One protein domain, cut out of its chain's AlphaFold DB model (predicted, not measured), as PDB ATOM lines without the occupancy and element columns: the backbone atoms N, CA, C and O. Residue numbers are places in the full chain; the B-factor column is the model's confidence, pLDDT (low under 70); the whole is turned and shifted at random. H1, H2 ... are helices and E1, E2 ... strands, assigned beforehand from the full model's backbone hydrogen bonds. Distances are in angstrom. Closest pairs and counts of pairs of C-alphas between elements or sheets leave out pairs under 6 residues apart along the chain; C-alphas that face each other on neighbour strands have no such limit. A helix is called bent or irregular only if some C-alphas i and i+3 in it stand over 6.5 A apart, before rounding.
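This is residues 2 to 129 of the 186 residues of the protein "Metalloprotease MEP1" of Cordyceps fumosorosea (strain ARSEF 2679) (UniProt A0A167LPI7). With little regular structure, the domain is a small three-stranded sheet among long loops, with H4 packed over one face and H1 packed on H4, off the sheet. The printed part has 128 residues, 49 in named elements of mixed class, in the order H1 H2 H3 E1 E2 E3 H4. The mixed sheet runs E1 E3 E2. The whole is compact, radius of gyration of the C-alphas 14.0 A, spanning 39 by 38 by 29 A.

E3, residues 98 to 102, is parallel to E1, residues 56 to 60, with N 58 and O 99 2.9 A apart. E3 forms an antiparallel hairpin with E2, residues 81 to 83, with N 82 and O 100 2.8 A apart. H4, residues 118 to 127, lies over E3 and E2, making two layers, a helix on one face of a sheet; its height over the sheet is 7.4 A and its closest C-alphas to E2 are Glu 123 and Ala 83, 5.3 A. H1, residues 2 to 15, touches H4 at a steep tilt of 56 degrees, closest C-alphas Leu 8 and Thr 121, 5.9 A. H2, residues 30 to 34, and H3, residues 41 to 47, only graze the sheet. Every O i to N i+4 pair is within hydrogen-bond range in H2, H3 and H4, and 8 of 10 in H1.

H1 begins at C-alpha 2 (79.458, 19.084, 55.144), is 20.5 A long and is irregular, with C-alphas 11 and 14 7.0 A apart. H4, 14.0 A, ends at C-alpha 127 (72.394, 0.194, 53.353).

The printed part has no cut. The links H1 to H2, E1 to E2, E2 to E3 and E3 to H4 are long. Residues 36 to 38 and 65 to 78 have pLDDT under 70.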
ATOM      1  N   GLU A   2      80.454  18.333  55.946       92.75
ATOM      2  CA  GLU A   2      79.458  19.084  55.144       92.75
ATOM      3  C   GLU A   2      79.501  18.781  53.637       92.75
ATOM      4  O   GLU A   2      78.464  18.531  53.029       92.75
ATOM      5  N   ARG A   3      80.700  18.722  53.040       96.44
ATOM      6  CA  ARG A   3      80.865  18.363  51.620       96.44
ATOM      7  C   ARG A   3      80.380  16.945  51.301       96.44
ATOM      8  O   ARG A   3      79.734  16.748  50.283       96.44
ATOM      9  N   GLN A   4      80.628  15.976  52.182       97.56
ATOM     10  CA  GLN A   4      80.149  14.603  51.986       97.56
ATOM     11  C   GLN A   4      78.618  14.525  52.060       97.56
ATOM     12  O   GLN A   4      77.993  13.838  51.260       97.56
ATOM     13  N   LEU A   5      78.001  15.277  52.978       97.50
ATOM     14  CA  LEU A   5      76.543  15.376  53.062       97.50
ATOM     15  C   LEU A   5      75.932  15.998  51.795       97.50
ATOM     16  O   LEU A   5      74.846  15.598  51.379       97.50
ATOM     17  N   GLN A   6      76.609  16.978  51.188       98.12
ATOM     18  CA  GLN A   6      76.187  17.559  49.911       98.12
ATOM     19  C   GLN A   6      76.253  16.529  48.782       98.12
ATOM     20  O   GLN A   6      75.292  16.427  48.027       98.12
ATOM     21  N   VAL A   7      77.331  15.739  48.708       98.06
ATOM     22  CA  VAL A   7      77.472  14.653  47.724       98.06
ATOM     23  C   VAL A   7      76.349  13.628  47.872       98.06
ATOM     24  O   VAL A   7      75.659  13.361  46.894       98.06
ATOM     25  N   LEU A   8      76.076  13.149  49.091       98.12
ATOM     26  CA  LEU A   8      74.971  12.214  49.336       98.12
ATOM     27  C   LEU A   8      73.621  12.801  48.901       98.12
ATOM     28  O   LEU A   8      72.872  12.169  48.164       98.12
ATOM     29  N   ASN A   9      73.303  14.033  49.308       98.38
ATOM     30  CA  ASN A   9      72.046  14.670  48.905       98.38
ATOM     31  C   ASN A   9      71.950  14.903  47.391       98.38
ATOM     32  O   ASN A   9      70.855  14.846  46.838       98.38
ATOM     33  N   GLN A  10      73.068  15.165  46.712       98.19
ATOM     34  CA  GLN A  10      73.105  15.302  45.261       98.19
ATOM     35  C   GLN A  10      72.845  13.957  44.573       98.19
ATOM     36  O   GLN A  10      71.960  13.879  43.719       98.19
ATOM     37  N   ASP A  11      73.575  12.912  44.956       97.69
ATOM     38  CA  ASP A  11      73.519  11.598  44.309       97.69
ATOM     39  C   ASP A  11      72.156  10.921  44.515       97.69
ATOM     40  O   ASP A  11      71.569  10.391  43.570       97.69
ATOM     41  N   PHE A  12      71.586  11.040  45.716       98.00
ATOM     42  CA  PHE A  12      70.286  10.456  46.058       98.00
ATOM     43  C   PHE A  12      69.075  11.325  45.667       98.00
ATOM     44  O   PHE A  12      67.932  10.862  45.742       98.00
ATOM     45  N   SER A  13      69.287  12.553  45.174       97.81
ATOM     46  CA  SER A  13      68.192  13.464  44.795       97.81
ATOM     47  C   SER A  13      67.256  12.879  43.733       97.81
ATOM     48  O   SER A  13      66.043  13.079  43.797       97.81
ATOM     49  N   ARG A  14      67.795  12.107  42.778       95.00
ATOM     50  CA  ARG A  14      67.011  11.449  41.718       95.00
ATOM     51  C   ARG A  14      66.079  10.366  42.258       95.00
ATOM     52  O   ARG A  14      65.040  10.122  41.654       95.00
ATOM     53  N   ALA A  15      66.436   9.760  43.388       95.88
ATOM     54  CA  ALA A  15      65.606   8.804  44.112       95.88
ATOM     55  C   ALA A  15      64.629   9.490  45.087       95.88
ATOM     56  O   ALA A  15      63.902   8.810  45.806       95.88
ATOM     57  N   ASN A  16      64.594  10.830  45.123       97.44
ATOM     58  CA  ASN A  16      63.803  11.621  46.068       97.44
ATOM     59  C   ASN A  16      64.123  11.295  47.543       97.44
ATOM     60  O   ASN A  16      63.257  11.371  48.417       97.44
ATOM     61  N   ILE A  17      65.380  10.931  47.812       97.50
ATOM     62  CA  ILE A  17      65.917  10.681  49.149       97.50
ATOM     63  C   ILE A  17      66.804  11.867  49.534       97.50
ATOM     64  O   ILE A  17      67.541  12.407  48.711       97.50
ATOM     65  N   SER A  18      66.717  12.285  50.796       96.75
ATOM     66  CA  SER A  18      67.564  13.340  51.351       96.75
ATOM     67  C   SER A  18      68.002  12.993  52.766       96.75
ATOM     68  O   SER A  18      67.286  12.322  53.510       96.75
ATOM     69  N   PHE A  19      69.177  13.483  53.141       97.06
ATOM     70  CA  PHE A  19      69.798  13.264  54.436       97.06
ATOM     71  C   PHE A  19      69.919  14.587  55.179       97.06
ATOM     72  O   PHE A  19      70.421  15.581  54.647       97.06
ATOM     73  N   THR A  20      69.501  14.582  56.443       96.19
ATOM     74  CA  THR A  20      69.686  15.707  57.362       96.19
ATOM     75  C   THR A  20      70.683  15.313  58.439       96.19
ATOM     76  O   THR A  20      70.451  14.363  59.185       96.19
ATOM     77  N   LEU A  21      71.778  16.064  58.550       96.25
ATOM     78  CA  LEU A  21      72.786  15.823  59.577       96.25
ATOM     79  C   LEU A  21      72.201  16.067  60.970       96.25
ATOM     80  O   LEU A  21      71.693  17.150  61.259       96.25
ATOM     81  N   ARG A  22      72.294  15.057  61.837       96.00
ATOM     82  CA  ARG A  22      71.854  15.152  63.236       96.00
ATOM     83  C   ARG A  22      72.991  15.547  64.169       96.00
ATOM     84  O   ARG A  22      72.794  16.396  65.030       96.00
ATOM     85  N   ASN A  23      74.158  14.932  64.002       94.81
ATOM     86  CA  ASN A  23      75.328  15.159  64.842       94.81
ATOM     87  C   ASN A  23      76.612  14.782  64.085       94.81
ATOM     88  O   ASN A  23      76.574  14.054  63.095       94.81
ATOM     89  N   THR A  24      77.756  15.268  64.553       95.62
ATOM     90  CA  THR A  24      79.085  14.819  64.128       95.62
ATOM     91  C   THR A  24      79.971  14.719  65.356       95.62
ATOM     92  O   THR A  24      80.114  15.682  66.105       95.62
ATOM     93  N   THR A  25      80.577  13.555  65.552       95.75
ATOM     94  CA  THR A  25      81.506  13.286  66.650       95.75
ATOM     95  C   THR A  25      82.858  12.880  66.090       95.75
ATOM     96  O   THR A  25      82.936  12.297  65.013       95.75
ATOM     97  N   TRP A  26      83.915  13.167  66.844       95.25
ATOM     98  CA  TRP A  26      85.275  12.721  66.555       95.25
ATOM     99  C   TRP A  26      85.767  11.925  67.754       95.25
ATOM    100  O   TRP A  26      85.522  12.312  68.900       95.25
ATOM    101  N   THR A  27      86.417  10.797  67.508       94.81
ATOM    102  CA  THR A  27      86.951   9.946  68.570       94.81
ATOM    103  C   THR A  27      88.323   9.454  68.162       94.81
ATOM    104  O   THR A  27      88.488   8.905  67.079       94.81
ATOM    105  N   GLU A  28      89.305   9.681  69.028       94.12
ATOM    106  CA  GLU A  28      90.672   9.213  68.826       94.12
ATOM    107  C   GLU A  28      90.793   7.797  69.394       94.12
ATOM    108  O   GLU A  28      90.707   7.592  70.606       94.12
ATOM    109  N   ASN A  29      90.940   6.814  68.508       91.88
ATOM    110  CA  ASN A  29      91.163   5.420  68.866       91.88
ATOM    111  C   ASN A  29      91.911   4.709  67.725       91.88
ATOM    112  O   ASN A  29      91.378   4.580  66.624       91.88
ATOM    113  N   GLU A  30      93.138   4.266  67.995       88.56
ATOM    114  CA  GLU A  30      94.032   3.656  67.001       88.56
ATOM    115  C   GLU A  30      93.509   2.306  66.487       88.56
ATOM    116  O   GLU A  30      93.556   2.041  65.284       88.56
ATOM    117  N   ASP A  31      92.932   1.480  67.366       85.88
ATOM    118  CA  ASP A  31      92.354   0.190  66.978       85.88
ATOM    119  C   ASP A  31      91.154   0.385  66.036       85.88
ATOM    120  O   ASP A  31      91.003  -0.339  65.053       85.88
ATOM    121  N   TRP A  32      90.304   1.386  66.296       88.94
ATOM    122  CA  TRP A  32      89.132   1.668  65.455       88.94
ATOM    123  C   TRP A  32      89.510   2.302  64.119       88.94
ATOM    124  O   TRP A  32      88.900   1.977  63.102       88.94
ATOM    125  N   ALA A  33      90.511   3.185  64.114       87.94
ATOM    126  CA  ALA A  33      90.999   3.828  62.900       87.94
ATOM    127  C   ALA A  33      91.638   2.824  61.927       87.94
ATOM    128  O   ALA A  33      91.456   2.962  60.719       87.94
ATOM    129  N   SER A  34      92.342   1.816  62.454       82.31
ATOM    130  CA  SER A  34      93.046   0.786  61.674       82.31
ATOM    131  C   SER A  34      92.238  -0.497  61.430       82.31
ATOM    132  O   SER A  34      92.687  -1.375  60.694       82.31
ATOM    133  N   GLY A  35      91.061  -0.643  62.050       75.38
ATOM    134  CA  GLY A  35      90.243  -1.857  61.958       75.38
ATOM    135  C   GLY A  35      90.828  -3.078  62.691       75.38
ATOM    136  O   GLY A  35      90.490  -4.213  62.358       75.38
ATOM    137  N   ALA A  36      91.704  -2.882  63.680       69.44
ATOM    138  CA  ALA A  36      92.384  -3.961  64.399       69.44
ATOM    139  C   ALA A  36      91.525  -4.622  65.513       69.44
ATOM    140  O   ALA A  36      90.496  -4.107  65.947       69.44
ATOM    141  N   ASN A  37      91.980  -5.787  66.008       59.72
ATOM    142  CA  ASN A  37      91.642  -6.367  67.325       59.72
ATOM    143  C   ASN A  37      90.144  -6.508  67.712       59.72
ATOM    144  O   ASN A  37      89.762  -6.188  68.835       59.72
ATOM    145  N   GLY A  38      89.286  -7.062  66.846       57.47
ATOM    146  CA  GLY A  38      87.875  -7.358  67.199       57.47
ATOM    147  C   GLY A  38      86.853  -6.305  66.746       57.47
ATOM    148  O   GLY A  38      85.729  -6.271  67.242       57.47
ATOM    149  N   VAL A  39      87.293  -5.463  65.814       70.38
ATOM    150  CA  VAL A  39      86.628  -4.867  64.641       70.38
ATOM    151  C   VAL A  39      85.149  -4.513  64.723       70.38
ATOM    152  O   VAL A  39      84.298  -5.369  64.955       70.38
ATOM    153  N   TYR A  40      84.906  -3.218  64.479       77.19
ATOM    154  CA  TYR A  40      83.681  -2.406  64.457       77.19
ATOM    155  C   TYR A  40      82.634  -2.643  65.547       77.19
ATOM    156  O   TYR A  40      82.073  -1.670  66.022       77.19
ATOM    157  N   SER A  41      82.412  -3.857  66.033       80.56
ATOM    158  CA  SER A  41      81.477  -4.193  67.104       80.56
ATOM    159  C   SER A  41      81.632  -3.296  68.339       80.56
ATOM    160  O   SER A  41      80.667  -2.664  68.752       80.56
ATOM    161  N   ALA A  42      82.844  -3.152  68.888       86.19
ATOM    162  CA  ALA A  42      83.099  -2.283  70.042       86.19
ATOM    163  C   ALA A  42      82.945  -0.788  69.707       86.19
ATOM    164  O   ALA A  42      82.411  -0.025  70.516       86.19
ATOM    165  N   MET A  43      83.383  -0.374  68.515       90.38
ATOM    166  CA  MET A  43      83.235   1.002  68.028       90.38
ATOM    167  C   MET A  43      81.753   1.365  67.900       90.38
ATOM    168  O   MET A  43      81.295   2.346  68.478       90.38
ATOM    169  N   VAL A  44      80.985   0.542  67.195       90.00
ATOM    170  CA  VAL A  44      79.567   0.747  66.927       90.00
ATOM    171  C   VAL A  44      78.754   0.628  68.214       90.00
ATOM    172  O   VAL A  44      77.955   1.515  68.490       90.00
ATOM    173  N   ALA A  45      79.020  -0.358  69.077       89.38
ATOM    174  CA  ALA A  45      78.367  -0.458  70.387       89.38
ATOM    175  C   ALA A  45      78.586   0.791  71.261       89.38
ATOM    176  O   ALA A  45      77.736   1.127  72.084       89.38
ATOM    177  N   THR A  46      79.716   1.485  71.086       92.00
ATOM    178  CA  THR A  46      80.034   2.709  71.835       92.00
ATOM    179  C   THR A  46      79.451   3.966  71.186       92.00
ATOM    180  O   THR A  46      79.025   4.878  71.894       92.00
ATOM    181  N   LEU A  47      79.471   4.053  69.854       93.75
ATOM    182  CA  LEU A  47      79.243   5.303  69.124       93.75
ATOM    183  C   LEU A  47      77.880   5.396  68.428       93.75
ATOM    184  O   LEU A  47      77.476   6.505  68.068       93.75
ATOM    185  N   HIS A  48      77.199   4.271  68.194       94.12
ATOM    186  CA  HIS A  48      75.924   4.230  67.477       94.12
ATOM    187  C   HIS A  48      74.863   5.095  68.157       94.12
ATOM    188  O   HIS A  48      74.695   5.080  69.377       94.12
ATOM    189  N   GLN A  49      74.121   5.850  67.351       94.25
ATOM    190  CA  GLN A  49      73.061   6.741  67.811       94.25
ATOM    191  C   GLN A  49      71.789   6.537  66.988       94.25
ATOM    192  O   GLN A  49      71.836   6.448  65.766       94.25
ATOM    193  N   GLY A  50      70.634   6.546  67.656       92.69
ATOM    194  CA  GLY A  50      69.339   6.320  67.003       92.69
ATOM    195  C   GLY A  50      69.029   4.835  66.798       92.69
ATOM    196  O   GLY A  50      69.641   3.985  67.446       92.69
ATOM    197  N   GLY A  51      68.037   4.548  65.953       90.69
ATOM    198  CA  GLY A  51      67.658   3.189  65.573       90.69
ATOM    199  C   GLY A  51      67.931   2.893  64.099       90.69
ATOM    200  O   GLY A  51      68.666   3.630  63.453       90.69
ATOM    201  N   ASN A  52      67.299   1.854  63.548       87.75
ATOM    202  CA  ASN A  52      67.469   1.456  62.137       87.75
ATOM    203  C   ASN A  52      67.006   2.521  61.116       87.75
ATOM    204  O   ASN A  52      67.210   2.358  59.919       87.75
ATOM    205  N   ASP A  53      66.353   3.596  61.563       89.06
ATOM    206  CA  ASP A  53      65.979   4.763  60.758       89.06
ATOM    207  C   ASP A  53      67.051   5.871  60.753       89.06
ATOM    208  O   ASP A  53      66.886   6.897  60.088       89.06
ATOM    209  N   ALA A  54      68.153   5.680  61.483       93.62
ATOM    210  CA  ALA A  54      69.271   6.605  61.569       93.62
ATOM    211  C   ALA A  54      70.517   6.021  60.886       93.62
ATOM    212  O   ALA A  54      71.146   5.093  61.387       93.62
ATOM    213  N   LEU A  55      70.921   6.626  59.764       95.31
ATOM    214  CA  LEU A  55      72.174   6.286  59.092       95.31
ATOM    215  C   LEU A  55      73.375   6.693  59.963       95.31
ATOM    216  O   LEU A  55      73.702   7.880  60.076       95.31
ATOM    217  N   ASN A  56      74.051   5.701  60.542       96.00
ATOM    218  CA  ASN A  56      75.332   5.871  61.222       96.00
ATOM    219  C   ASN A  56      76.466   5.606  60.221       96.00
ATOM    220  O   ASN A  56      76.704   4.466  59.825       96.00
ATOM    221  N   LEU A  57      77.141   6.680  59.804       96.06
ATOM    222  CA  LEU A  57      78.229   6.659  58.826       96.06
ATOM    223  C   LEU A  57      79.556   6.998  59.516       96.06
ATOM    224  O   LEU A  57      79.768   8.139  59.939       96.06
ATOM    225  N   TYR A  58      80.436   6.006  59.633       95.38
ATOM    226  CA  TYR A  58      81.745   6.126  60.272       95.38
ATOM    227  C   TYR A  58      82.840   6.309  59.228       95.38
ATOM    228  O   TYR A  58      82.881   5.586  58.238       95.38
ATOM    229  N   PHE A  59      83.754   7.245  59.478       95.00
ATOM    230  CA  PHE A  59      84.942   7.445  58.652       95.00
ATOM    231  C   PHE A  59      86.176   6.999  59.430       95.00
ATOM    232  O   PHE A  59      86.444   7.541  60.504       95.00
ATOM    233  N   VAL A  60      86.905   6.019  58.898       93.00
ATOM    234  CA  VAL A  60      88.100   5.410  59.517       93.00
ATOM    235  C   VAL A  60      89.290   5.476  58.561       93.00
ATOM    236  O   VAL A  60      89.102   5.688  57.369       93.00
ATOM    237  N   GLU A  61      90.521   5.339  59.046       90.19
ATOM    238  CA  GLU A  61      91.716   5.451  58.193       90.19
ATOM    239  C   GLU A  61      91.847   4.260  57.234       90.19
ATOM    240  O   GLU A  61      92.060   4.442  56.030       90.19
ATOM    241  N   VAL A  62      91.639   3.054  57.768       86.31
ATOM    242  CA  VAL A  62      91.685   1.786  57.039       86.31
ATOM    243  C   VAL A  62      90.390   1.018  57.281       86.31
ATOM    244  O   VAL A  62      89.962   0.842  58.425       86.31
ATOM    245  N   VAL A  63      89.763   0.542  56.201       86.31
ATOM    246  CA  VAL A  63      88.611  -0.359  56.300       86.31
ATOM    247  C   VAL A  63      89.091  -1.797  56.180       86.31
ATOM    248  O   VAL A  63      89.632  -2.202  55.152       86.31
ATOM    249  N   SER A  64      88.887  -2.566  57.248       77.69
ATOM    250  CA  SER A  64      89.278  -3.970  57.309       77.69
ATOM    251  C   SER A  64      88.061  -4.881  57.124       77.69
ATOM    252  O   SER A  64      87.037  -4.647  57.772       77.69
ATOM    253  N   PRO A  65      88.151  -5.944  56.300       67.94
ATOM    254  CA  PRO A  65      87.061  -6.908  56.131       67.94
ATOM    255  C   PRO A  65      86.870  -7.818  57.354       67.94
ATOM    256  O   PRO A  65      85.854  -8.504  57.470       67.94
ATOM    257  N   TYR A  66      87.841  -7.874  58.271       60.09
ATOM    258  CA  TYR A  66      87.723  -8.687  59.476       60.09
ATOM    259  C   TYR A  66      86.559  -8.145  60.329       60.09
ATOM    260  O   TYR A  66      86.579  -6.991  60.705       60.09
ATOM    261  N   GLY A  67      85.522  -8.933  60.637       52.19
ATOM    262  CA  GLY A  67      84.436  -8.526  61.558       52.19
ATOM    263  C   GLY A  67      83.028  -8.367  60.966       52.19
ATOM    264  O   GLY A  67      82.073  -8.345  61.740       52.19
ATOM    265  N   PHE A  68      82.868  -8.360  59.641       50.62
ATOM    266  CA  PHE A  68      81.582  -8.607  58.972       50.62
ATOM    267  C   PHE A  68      81.607 -10.002  58.315       50.62
ATOM    268  O   PHE A  68      82.691 -10.483  57.971       50.62
ATOM    269  N   PRO A  69      80.471 -10.721  58.211       43.56
ATOM    270  CA  PRO A  69      80.475 -12.082  57.685       43.56
ATOM    271  C   PRO A  69      81.034 -12.134  56.243       43.56
ATOM    272  O   PRO A  69      80.791 -11.211  55.470       43.56
ATOM    273  N   PRO A  70      81.792 -13.195  55.890       45.72
ATOM    274  CA  PRO A  70      82.400 -13.393  54.563       45.72
ATOM    275  C   PRO A  70      81.354 -13.422  53.426       45.72
ATOM    276  O   PRO A  70      80.190 -13.715  53.717       45.72
ATOM    277  N   PRO A  71      81.745 -13.226  52.143       45.06
ATOM    278  CA  PRO A  71      83.089 -13.424  51.580       45.06
ATOM    279  C   PRO A  71      83.778 -12.137  51.097       45.06
ATOM    280  O   PRO A  71      83.201 -11.369  50.339       45.06
ATOM    281  N   TYR A  72      85.052 -11.962  51.455       51.97
ATOM    282  CA  TYR A  72      85.929 -10.979  50.815       51.97
ATOM    283  C   TYR A  72      87.205 -11.699  50.375       51.97
ATOM    284  O   TYR A  72      87.977 -12.159  51.219       51.97
ATOM    285  N   ASP A  73      87.378 -11.861  49.063       41.41
ATOM    286  CA  ASP A  73      88.673 -12.150  48.456       41.41
ATOM    287  C   ASP A  73      89.258 -10.807  48.010       41.41
ATOM    288  O   ASP A  73      88.764 -10.159  47.100       41.41
ATOM    289  N   ASP A  74      90.221 -10.299  48.769       48.38
ATOM    290  CA  ASP A  74      91.187  -9.339  48.251       48.38
ATOM    291  C   ASP A  74      92.451  -9.490  49.091       48.38
ATOM    292  O   ASP A  74      92.503  -9.149  50.275       48.38
ATOM    293  N   GLU A  75      93.483 -10.050  48.471       42.88
ATOM    294  CA  GLU A  75      94.805 -10.210  49.067       42.88
ATOM    295  C   GLU A  75      95.515  -8.850  49.297       42.88
ATOM    296  O   GLU A  75      96.591  -8.830  49.896       42.88
ATOM    297  N   ASN A  76      94.916  -7.714  48.891       50.00
ATOM    298  CA  ASN A  76      95.448  -6.352  49.076       50.00
ATOM    299  C   ASN A  76      94.898  -5.585  50.298       50.00
ATOM    300  O   ASN A  76      95.345  -4.470  50.558       50.00
ATOM    301  N   ASN A  77      94.040  -6.208  51.114       51.47
ATOM    302  CA  ASN A  77      93.830  -5.878  52.534       51.47
ATOM    303  C   ASN A  77      93.300  -4.470  52.919       51.47
ATOM    304  O   ASN A  77      93.298  -4.164  54.112       51.47
ATOM    305  N   GLU A  78      92.798  -3.640  51.995       63.16
ATOM    306  CA  GLU A  78      92.103  -2.386  52.344       63.16
ATOM    307  C   GLU A  78      90.856  -2.151  51.485       63.16
ATOM    308  O   GLU A  78      90.939  -1.710  50.339       63.16
ATOM    309  N   LEU A  79      89.679  -2.385  52.068       83.12
ATOM    310  CA  LEU A  79      88.419  -1.972  51.454       83.12
ATOM    311  C   LEU A  79      88.317  -0.436  51.449       83.12
ATOM    312  O   LEU A  79      88.938   0.259  52.261       83.12
ATOM    313  N   LEU A  80      87.503   0.117  50.549       89.69
ATOM    314  CA  LEU A  80      87.134   1.537  50.604       89.69
ATOM    315  C   LEU A  80      85.930   1.774  51.518       89.69
ATOM    316  O   LEU A  80      85.812   2.842  52.116       89.69
ATOM    317  N   GLY A  81      85.074   0.772  51.682       90.81
ATOM    318  CA  GLY A  81      83.918   0.841  52.552       90.81
ATOM    319  C   GLY A  81      83.310  -0.528  52.816       90.81
ATOM    320  O   GLY A  81      83.712  -1.535  52.232       90.81
ATOM    321  N   ILE A  82      82.396  -0.548  53.777       89.31
ATOM    322  CA  ILE A  82      81.515  -1.670  54.066       89.31
ATOM    323  C   ILE A  82      80.211  -1.151  54.672       89.31
ATOM    324  O   ILE A  82      80.208  -0.221  55.487       89.31
ATOM    325  N   ALA A  83      79.102  -1.791  54.329       91.75
ATOM    326  CA  ALA A  83      77.793  -1.484  54.874       91.75
ATOM    327  C   ALA A  83      77.008  -2.748  55.213       91.75
ATOM    328  O   ALA A  83      77.168  -3.802  54.602       91.75
ATOM    329  N   SER A  84      76.121  -2.615  56.194       90.62
ATOM    330  CA  SER A  84      75.084  -3.604  56.470       90.62
ATOM    331  C   SER A  84      73.964  -3.528  55.440       90.62
ATOM    332  O   SER A  84      73.579  -2.420  55.062       90.62
ATOM    333  N   TYR A  85      73.330  -4.651  55.113       92.69
ATOM    334  CA  TYR A  85      72.068  -4.622  54.380       92.69
ATOM    335  C   TYR A  85      70.858  -4.404  55.307       92.69
ATOM    336  O   TYR A  85      70.921  -4.712  56.502       92.69
ATOM    337  N   PRO A  86      69.697  -3.961  54.776       92.19
ATOM    338  CA  PRO A  86      68.476  -3.799  55.566       92.19
ATOM    339  C   PRO A  86      68.032  -5.067  56.306       92.19
ATOM    340  O   PRO A  86      67.444  -4.979  57.381       92.19
ATOM    341  N   TRP A  87      68.285  -6.250  55.734       89.69
ATOM    342  CA  TRP A  87      67.906  -7.533  56.337       89.69
ATOM    343  C   TRP A  87      68.875  -8.018  57.423       89.69
ATOM    344  O   TRP A  87      68.513  -8.922  58.176       89.69
ATOM    345  N   ASP A  88      70.054  -7.403  57.551       84.69
ATOM    346  CA  ASP A  88      71.000  -7.659  58.647       84.69
ATOM    347  C   ASP A  88      70.676  -6.809  59.892       84.69
ATOM    348  O   ASP A  88      71.192  -7.049  60.991       84.69
ATOM    349  N   ALA A  89      69.809  -5.800  59.740       84.44
ATOM    350  CA  ALA A  89      69.405  -4.908  60.816       84.44
ATOM    351  C   ALA A  89      68.536  -5.648  61.847       84.44
ATOM    352  O   ALA A  89      67.416  -6.088  61.565       84.44
ATOM    353  N   SER A  90      69.025  -5.759  63.081       83.06
ATOM    354  CA  SER A  90      68.240  -6.323  64.179       83.06
ATOM    355  C   SER A  90      67.165  -5.328  64.619       83.06
ATOM    356  O   SER A  90      67.373  -4.119  64.628       83.06
ATOM    357  N   THR A  91      65.976  -5.820  64.977       79.62
ATOM    358  CA  THR A  91      64.858  -4.967  65.428       79.62
ATOM    359  C   THR A  91      64.938  -4.608  66.908       79.62
ATOM    360  O   THR A  91      64.232  -3.703  67.357       79.62
ATOM    361  N   THR A  92      65.796  -5.289  67.671       79.44
ATOM    362  CA  THR A  92      65.987  -5.075  69.115       79.44
ATOM    363  C   THR A  92      67.352  -4.496  69.455       79.44
ATOM    364  O   THR A  92      67.483  -3.828  70.475       79.44
ATOM    365  N   ASP A  93      68.348  -4.759  68.613       81.88
ATOM    366  CA  ASP A  93      69.719  -4.281  68.755       81.88
ATOM    367  C   ASP A  93      70.136  -3.589  67.455       81.88
ATOM    368  O   ASP A  93      70.569  -4.224  66.500       81.88
ATOM    369  N   HIS A  94      69.895  -2.282  67.376       79.62
ATOM    370  CA  HIS A  94      69.989  -1.518  66.123       79.62
ATOM    371  C   HIS A  94      71.436  -1.253  65.686       79.62
ATOM    372  O   HIS A  94      71.662  -0.676  64.629       79.62
ATOM    373  N   THR A  95      72.427  -1.705  66.459       83.19
ATOM    374  CA  THR A  95      73.849  -1.475  66.178       83.19
ATOM    375  C   THR A  95      74.356  -2.210  64.940       83.19
ATOM    376  O   THR A  95      75.490  -1.991  64.541       83.19
ATOM    377  N   SER A  96      73.576  -3.100  64.322       82.50
ATOM    378  CA  SER A  96      73.991  -3.733  63.066       82.50
ATOM    379  C   SER A  96      73.737  -2.869  61.827       82.50
ATOM    380  O   SER A  96      74.241  -3.222  60.771       82.50
ATOM    381  N   SER A  97      73.005  -1.750  61.934       89.44
ATOM    382  CA  SER A  97      72.651  -0.883  60.801       89.44
ATOM    383  C   SER A  97      73.647   0.271  60.628       89.44
ATOM    384  O   SER A  97      73.474   1.353  61.191       89.44
ATOM    385  N   VAL A  98      74.727   0.045  59.877       92.12
ATOM    386  CA  VAL A  98      75.850   0.995  59.776       92.12
ATOM    387  C   VAL A  98      76.523   0.992  58.405       92.12
ATOM    388  O   VAL A  98      76.469   0.004  57.673       92.12
ATOM    389  N   CYS A  99      77.230   2.083  58.114       93.94
ATOM    390  CA  CYS A  99      78.208   2.182  57.033       93.94
ATOM    391  C   CYS A  99      79.562   2.602  57.618       93.94
ATOM    392  O   CYS A  99      79.633   3.526  58.435       93.94
ATOM    393  N   VAL A 100      80.644   1.969  57.176       93.19
ATOM    394  CA  VAL A 100      82.021   2.351  57.499       93.19
ATOM    395  C   VAL A 100      82.758   2.634  56.199       93.19
ATOM    396  O   VAL A 100      82.717   1.829  55.281       93.19
ATOM    397  N   VAL A 101      83.416   3.787  56.110       94.31
ATOM    398  CA  VAL A 101      84.052   4.281  54.885       94.31
ATOM    399  C   VAL A 101      85.473   4.745  55.187       94.31
ATOM    400  O   VAL A 101      85.732   5.371  56.217       94.31
ATOM    401  N   ALA A 102      86.403   4.479  54.274       92.94
ATOM    402  CA  ALA A 102      87.765   4.975  54.347       92.94
ATOM    403  C   ALA A 102      87.756   6.506  54.228       92.94
ATOM    404  O   ALA A 102      87.330   7.074  53.222       92.94
ATOM    405  N   ALA A 103      88.250   7.194  55.254       94.75
ATOM    406  CA  ALA A 103      88.204   8.644  55.396       94.75
ATOM    407  C   ALA A 103      88.907   9.376  54.244       94.75
ATOM    408  O   ALA A 103      88.502  10.480  53.890       94.75
ATOM    409  N   GLY A 104      89.910   8.752  53.621       94.25
ATOM    410  CA  GLY A 104      90.610   9.305  52.461       94.25
ATOM    411  C   GLY A 104      89.752   9.446  51.196       94.25
ATOM    412  O   GLY A 104      90.152  10.166  50.283       94.25
ATOM    413  N   THR A 105      88.571   8.815  51.147       95.25
ATOM    414  CA  THR A 105      87.654   8.844  49.986       95.25
ATOM    415  C   THR A 105      86.664  10.012  49.996       95.25
ATOM    416  O   THR A 105      85.949  10.251  49.022       95.25
ATOM    417  N   VAL A 106      86.605  10.785  51.087       96.44
ATOM    418  CA  VAL A 106      85.721  11.959  51.178       96.44
ATOM    419  C   VAL A 106      86.114  13.041  50.159       96.44
ATOM    420  O   VAL A 106      87.280  13.106  49.773       96.44
ATOM    421  N   PRO A 107      85.211  13.976  49.790       97.00
ATOM    422  CA  PRO A 107      85.501  15.047  48.840       97.00
ATOM    423  C   PRO A 107      86.769  15.845  49.170       97.00
ATOM    424  O   PRO A 107      86.797  16.642  50.121       97.00
ATOM    425  N   GLY A 108      87.794  15.676  48.331       94.62
ATOM    426  CA  GLY A 108      89.110  16.303  48.477       94.62
ATOM    427  C   GLY A 108      90.047  15.609  49.471       94.62
ATOM    428  O   GLY A 108      90.970  16.261  49.960       94.62
ATOM    429  N   GLY A 109      89.784  14.343  49.803       94.75
ATOM    430  CA  GLY A 109      90.677  13.466  50.559       94.75
ATOM    431  C   GLY A 109      91.908  13.027  49.756       94.75
ATOM    432  O   GLY A 109      92.138  13.489  48.636       94.75
ATOM    433  N   ASP A 110      92.729  12.157  50.336       93.44
ATOM    434  CA  ASP A 110      94.039  11.752  49.811       93.44
ATOM    435  C   ASP A 110      94.029  10.455  48.983       93.44
ATOM    436  O   ASP A 110      95.022  10.164  48.314       93.44
ATOM    437  N   ARG A 111      92.907   9.724  48.925       88.94
ATOM    438  CA  ARG A 111      92.735   8.532  48.074       88.94
ATOM    439  C   ARG A 111      92.258   8.899  46.664       88.94
ATOM    440  O   ARG A 111      91.226   8.429  46.210       88.94
ATOM    441  N   ALA A 112      92.972   9.779  45.963       87.81
ATOM    442  CA  ALA A 112      92.678  10.032  44.547       87.81
ATOM    443  C   ALA A 112      93.013   8.782  43.695       87.81
ATOM    444  O   ALA A 112      94.050   8.164  43.947       87.81
ATOM    445  N   PRO A 113      92.211   8.428  42.670       88.50
ATOM    446  CA  PRO A 113      91.075   9.176  42.110       88.50
ATOM    447  C   PRO A 113      89.731   9.000  42.850       88.50
ATOM    448  O   PRO A 113      88.813   9.775  42.616       88.50
ATOM    449  N   THR A 114      89.617   8.061  43.786       89.69
ATOM    450  CA  THR A 114      88.411   7.745  44.576       89.69
ATOM    451  C   THR A 114      88.194   8.694  45.769       89.69
ATOM    452  O   THR A 114      87.940   8.263  46.891       89.69
ATOM    453  N   ASN A 115      88.314  10.010  45.556       94.06
ATOM    454  CA  ASN A 115      88.202  11.039  46.604       94.06
ATOM    455  C   ASN A 115      87.111  12.089  46.333       94.06
ATOM    456  O   ASN A 115      87.215  13.242  46.775       94.06
ATOM    457  N   LEU A 116      86.067  11.714  45.588       95.56
ATOM    458  CA  LEU A 116      84.910  12.561  45.287       95.56
ATOM    459  C   LEU A 116      83.712  12.243  46.194       95.56
ATOM    460  O   LEU A 116      82.679  12.913  46.105       95.56
ATOM    461  N   GLY A 117      83.864  11.287  47.114       96.31
ATOM    462  CA  GLY A 117      82.864  10.897  48.099       96.31
ATOM    463  C   GLY A 117      81.851   9.868  47.609       96.31
ATOM    464  O   GLY A 117      80.834   9.704  48.291       96.31
ATOM    465  N   LYS A 118      82.073   9.200  46.466       96.31
ATOM    466  CA  LYS A 118      81.128   8.192  45.946       96.31
ATOM    467  C   LYS A 118      81.220   6.865  46.671       96.31
ATOM    468  O   LYS A 118      80.217   6.168  46.718       96.31
ATOM    469  N   THR A 119      82.328   6.580  47.340       95.62
ATOM    470  CA  THR A 119      82.449   5.427  48.237       95.62
ATOM    471  C   THR A 119      81.333   5.454  49.286       95.62
ATOM    472  O   THR A 119      80.600   4.488  49.446       95.62
ATOM    473  N   ALA A 120      81.086   6.599  49.933       97.12
ATOM    474  CA  ALA A 120      79.956   6.712  50.857       97.12
ATOM    475  C   ALA A 120      78.590   6.610  50.153       97.12
ATOM    476  O   ALA A 120      77.654   6.074  50.733       97.12
ATOM    477  N   THR A 121      78.456   7.103  48.918       97.81
ATOM    478  CA  THR A 121      77.230   6.919  48.120       97.81
ATOM    479  C   THR A 121      76.964   5.431  47.848       97.81
ATOM    480  O   THR A 121      75.830   4.988  48.014       97.81
ATOM    481  N   HIS A 122      78.002   4.669  47.497       97.06
ATOM    482  CA  HIS A 122      77.970   3.226  47.257       97.06
ATOM    483  C   HIS A 122      77.557   2.453  48.515       97.06
ATOM    484  O   HIS A 122      76.560   1.732  48.500       97.06
ATOM    485  N   GLU A 123      78.241   2.686  49.640       96.50
ATOM    486  CA  GLU A 123      77.925   2.020  50.909       96.50
ATOM    487  C   GLU A 123      76.503   2.324  51.397       96.50
ATOM    488  O   GLU A 123      75.803   1.456  51.917       96.50
ATOM    489  N   VAL A 124      76.021   3.552  51.195       97.62
ATOM    490  CA  VAL A 124      74.632   3.900  51.526       97.62
ATOM    491  C   VAL A 124      73.640   3.221  50.569       97.62
ATOM    492  O   VAL A 124      72.518   2.917  50.970       97.62
ATOM    493  N   GLY A 125      74.037   2.923  49.329       97.50
ATOM    494  CA  GLY A 125      73.261   2.087  48.410       97.50
ATOM    495  C   GLY A 125      73.063   0.665  48.942       97.50
ATOM    496  O   GLY A 125      71.929   0.178  48.975       97.50
ATOM    497  N   HIS A 126      74.121   0.040  49.463       95.81
ATOM    498  CA  HIS A 126      74.026  -1.240  50.175       95.81
ATOM    499  C   HIS A 126      73.146  -1.149  51.425       95.81
ATOM    500  O   HIS A 126      72.286  -2.006  51.632       95.81
ATOM    501  N   TRP A 127      73.267  -0.065  52.201       95.50
ATOM    502  CA  TRP A 127      72.394   0.194  53.353       95.50
ATOM    503  C   TRP A 127      70.908   0.295  52.977       95.50
ATOM    504  O   TRP A 127      70.048  -0.054  53.782       95.50
ATOM    505  N   PHE A 128      70.590   0.692  51.740       96.25
ATOM    506  CA  PHE A 128      69.231   0.649  51.183       96.25
ATOM    507  C   PHE A 128      68.845  -0.680  50.515       96.25
ATOM    508  O   PHE A 128      67.696  -0.828  50.094       96.25
ATOM    509  N   GLY A 129      69.746  -1.659  50.448       94.88
ATOM    510  CA  GLY A 129      69.470  -2.989  49.905       94.88
ATOM    511  C   GLY A 129      69.867  -3.196  48.446       94.88
ATOM    512  O   GLY A 129      69.400  -4.161  47.847       94.88
TER     513      GLY A 129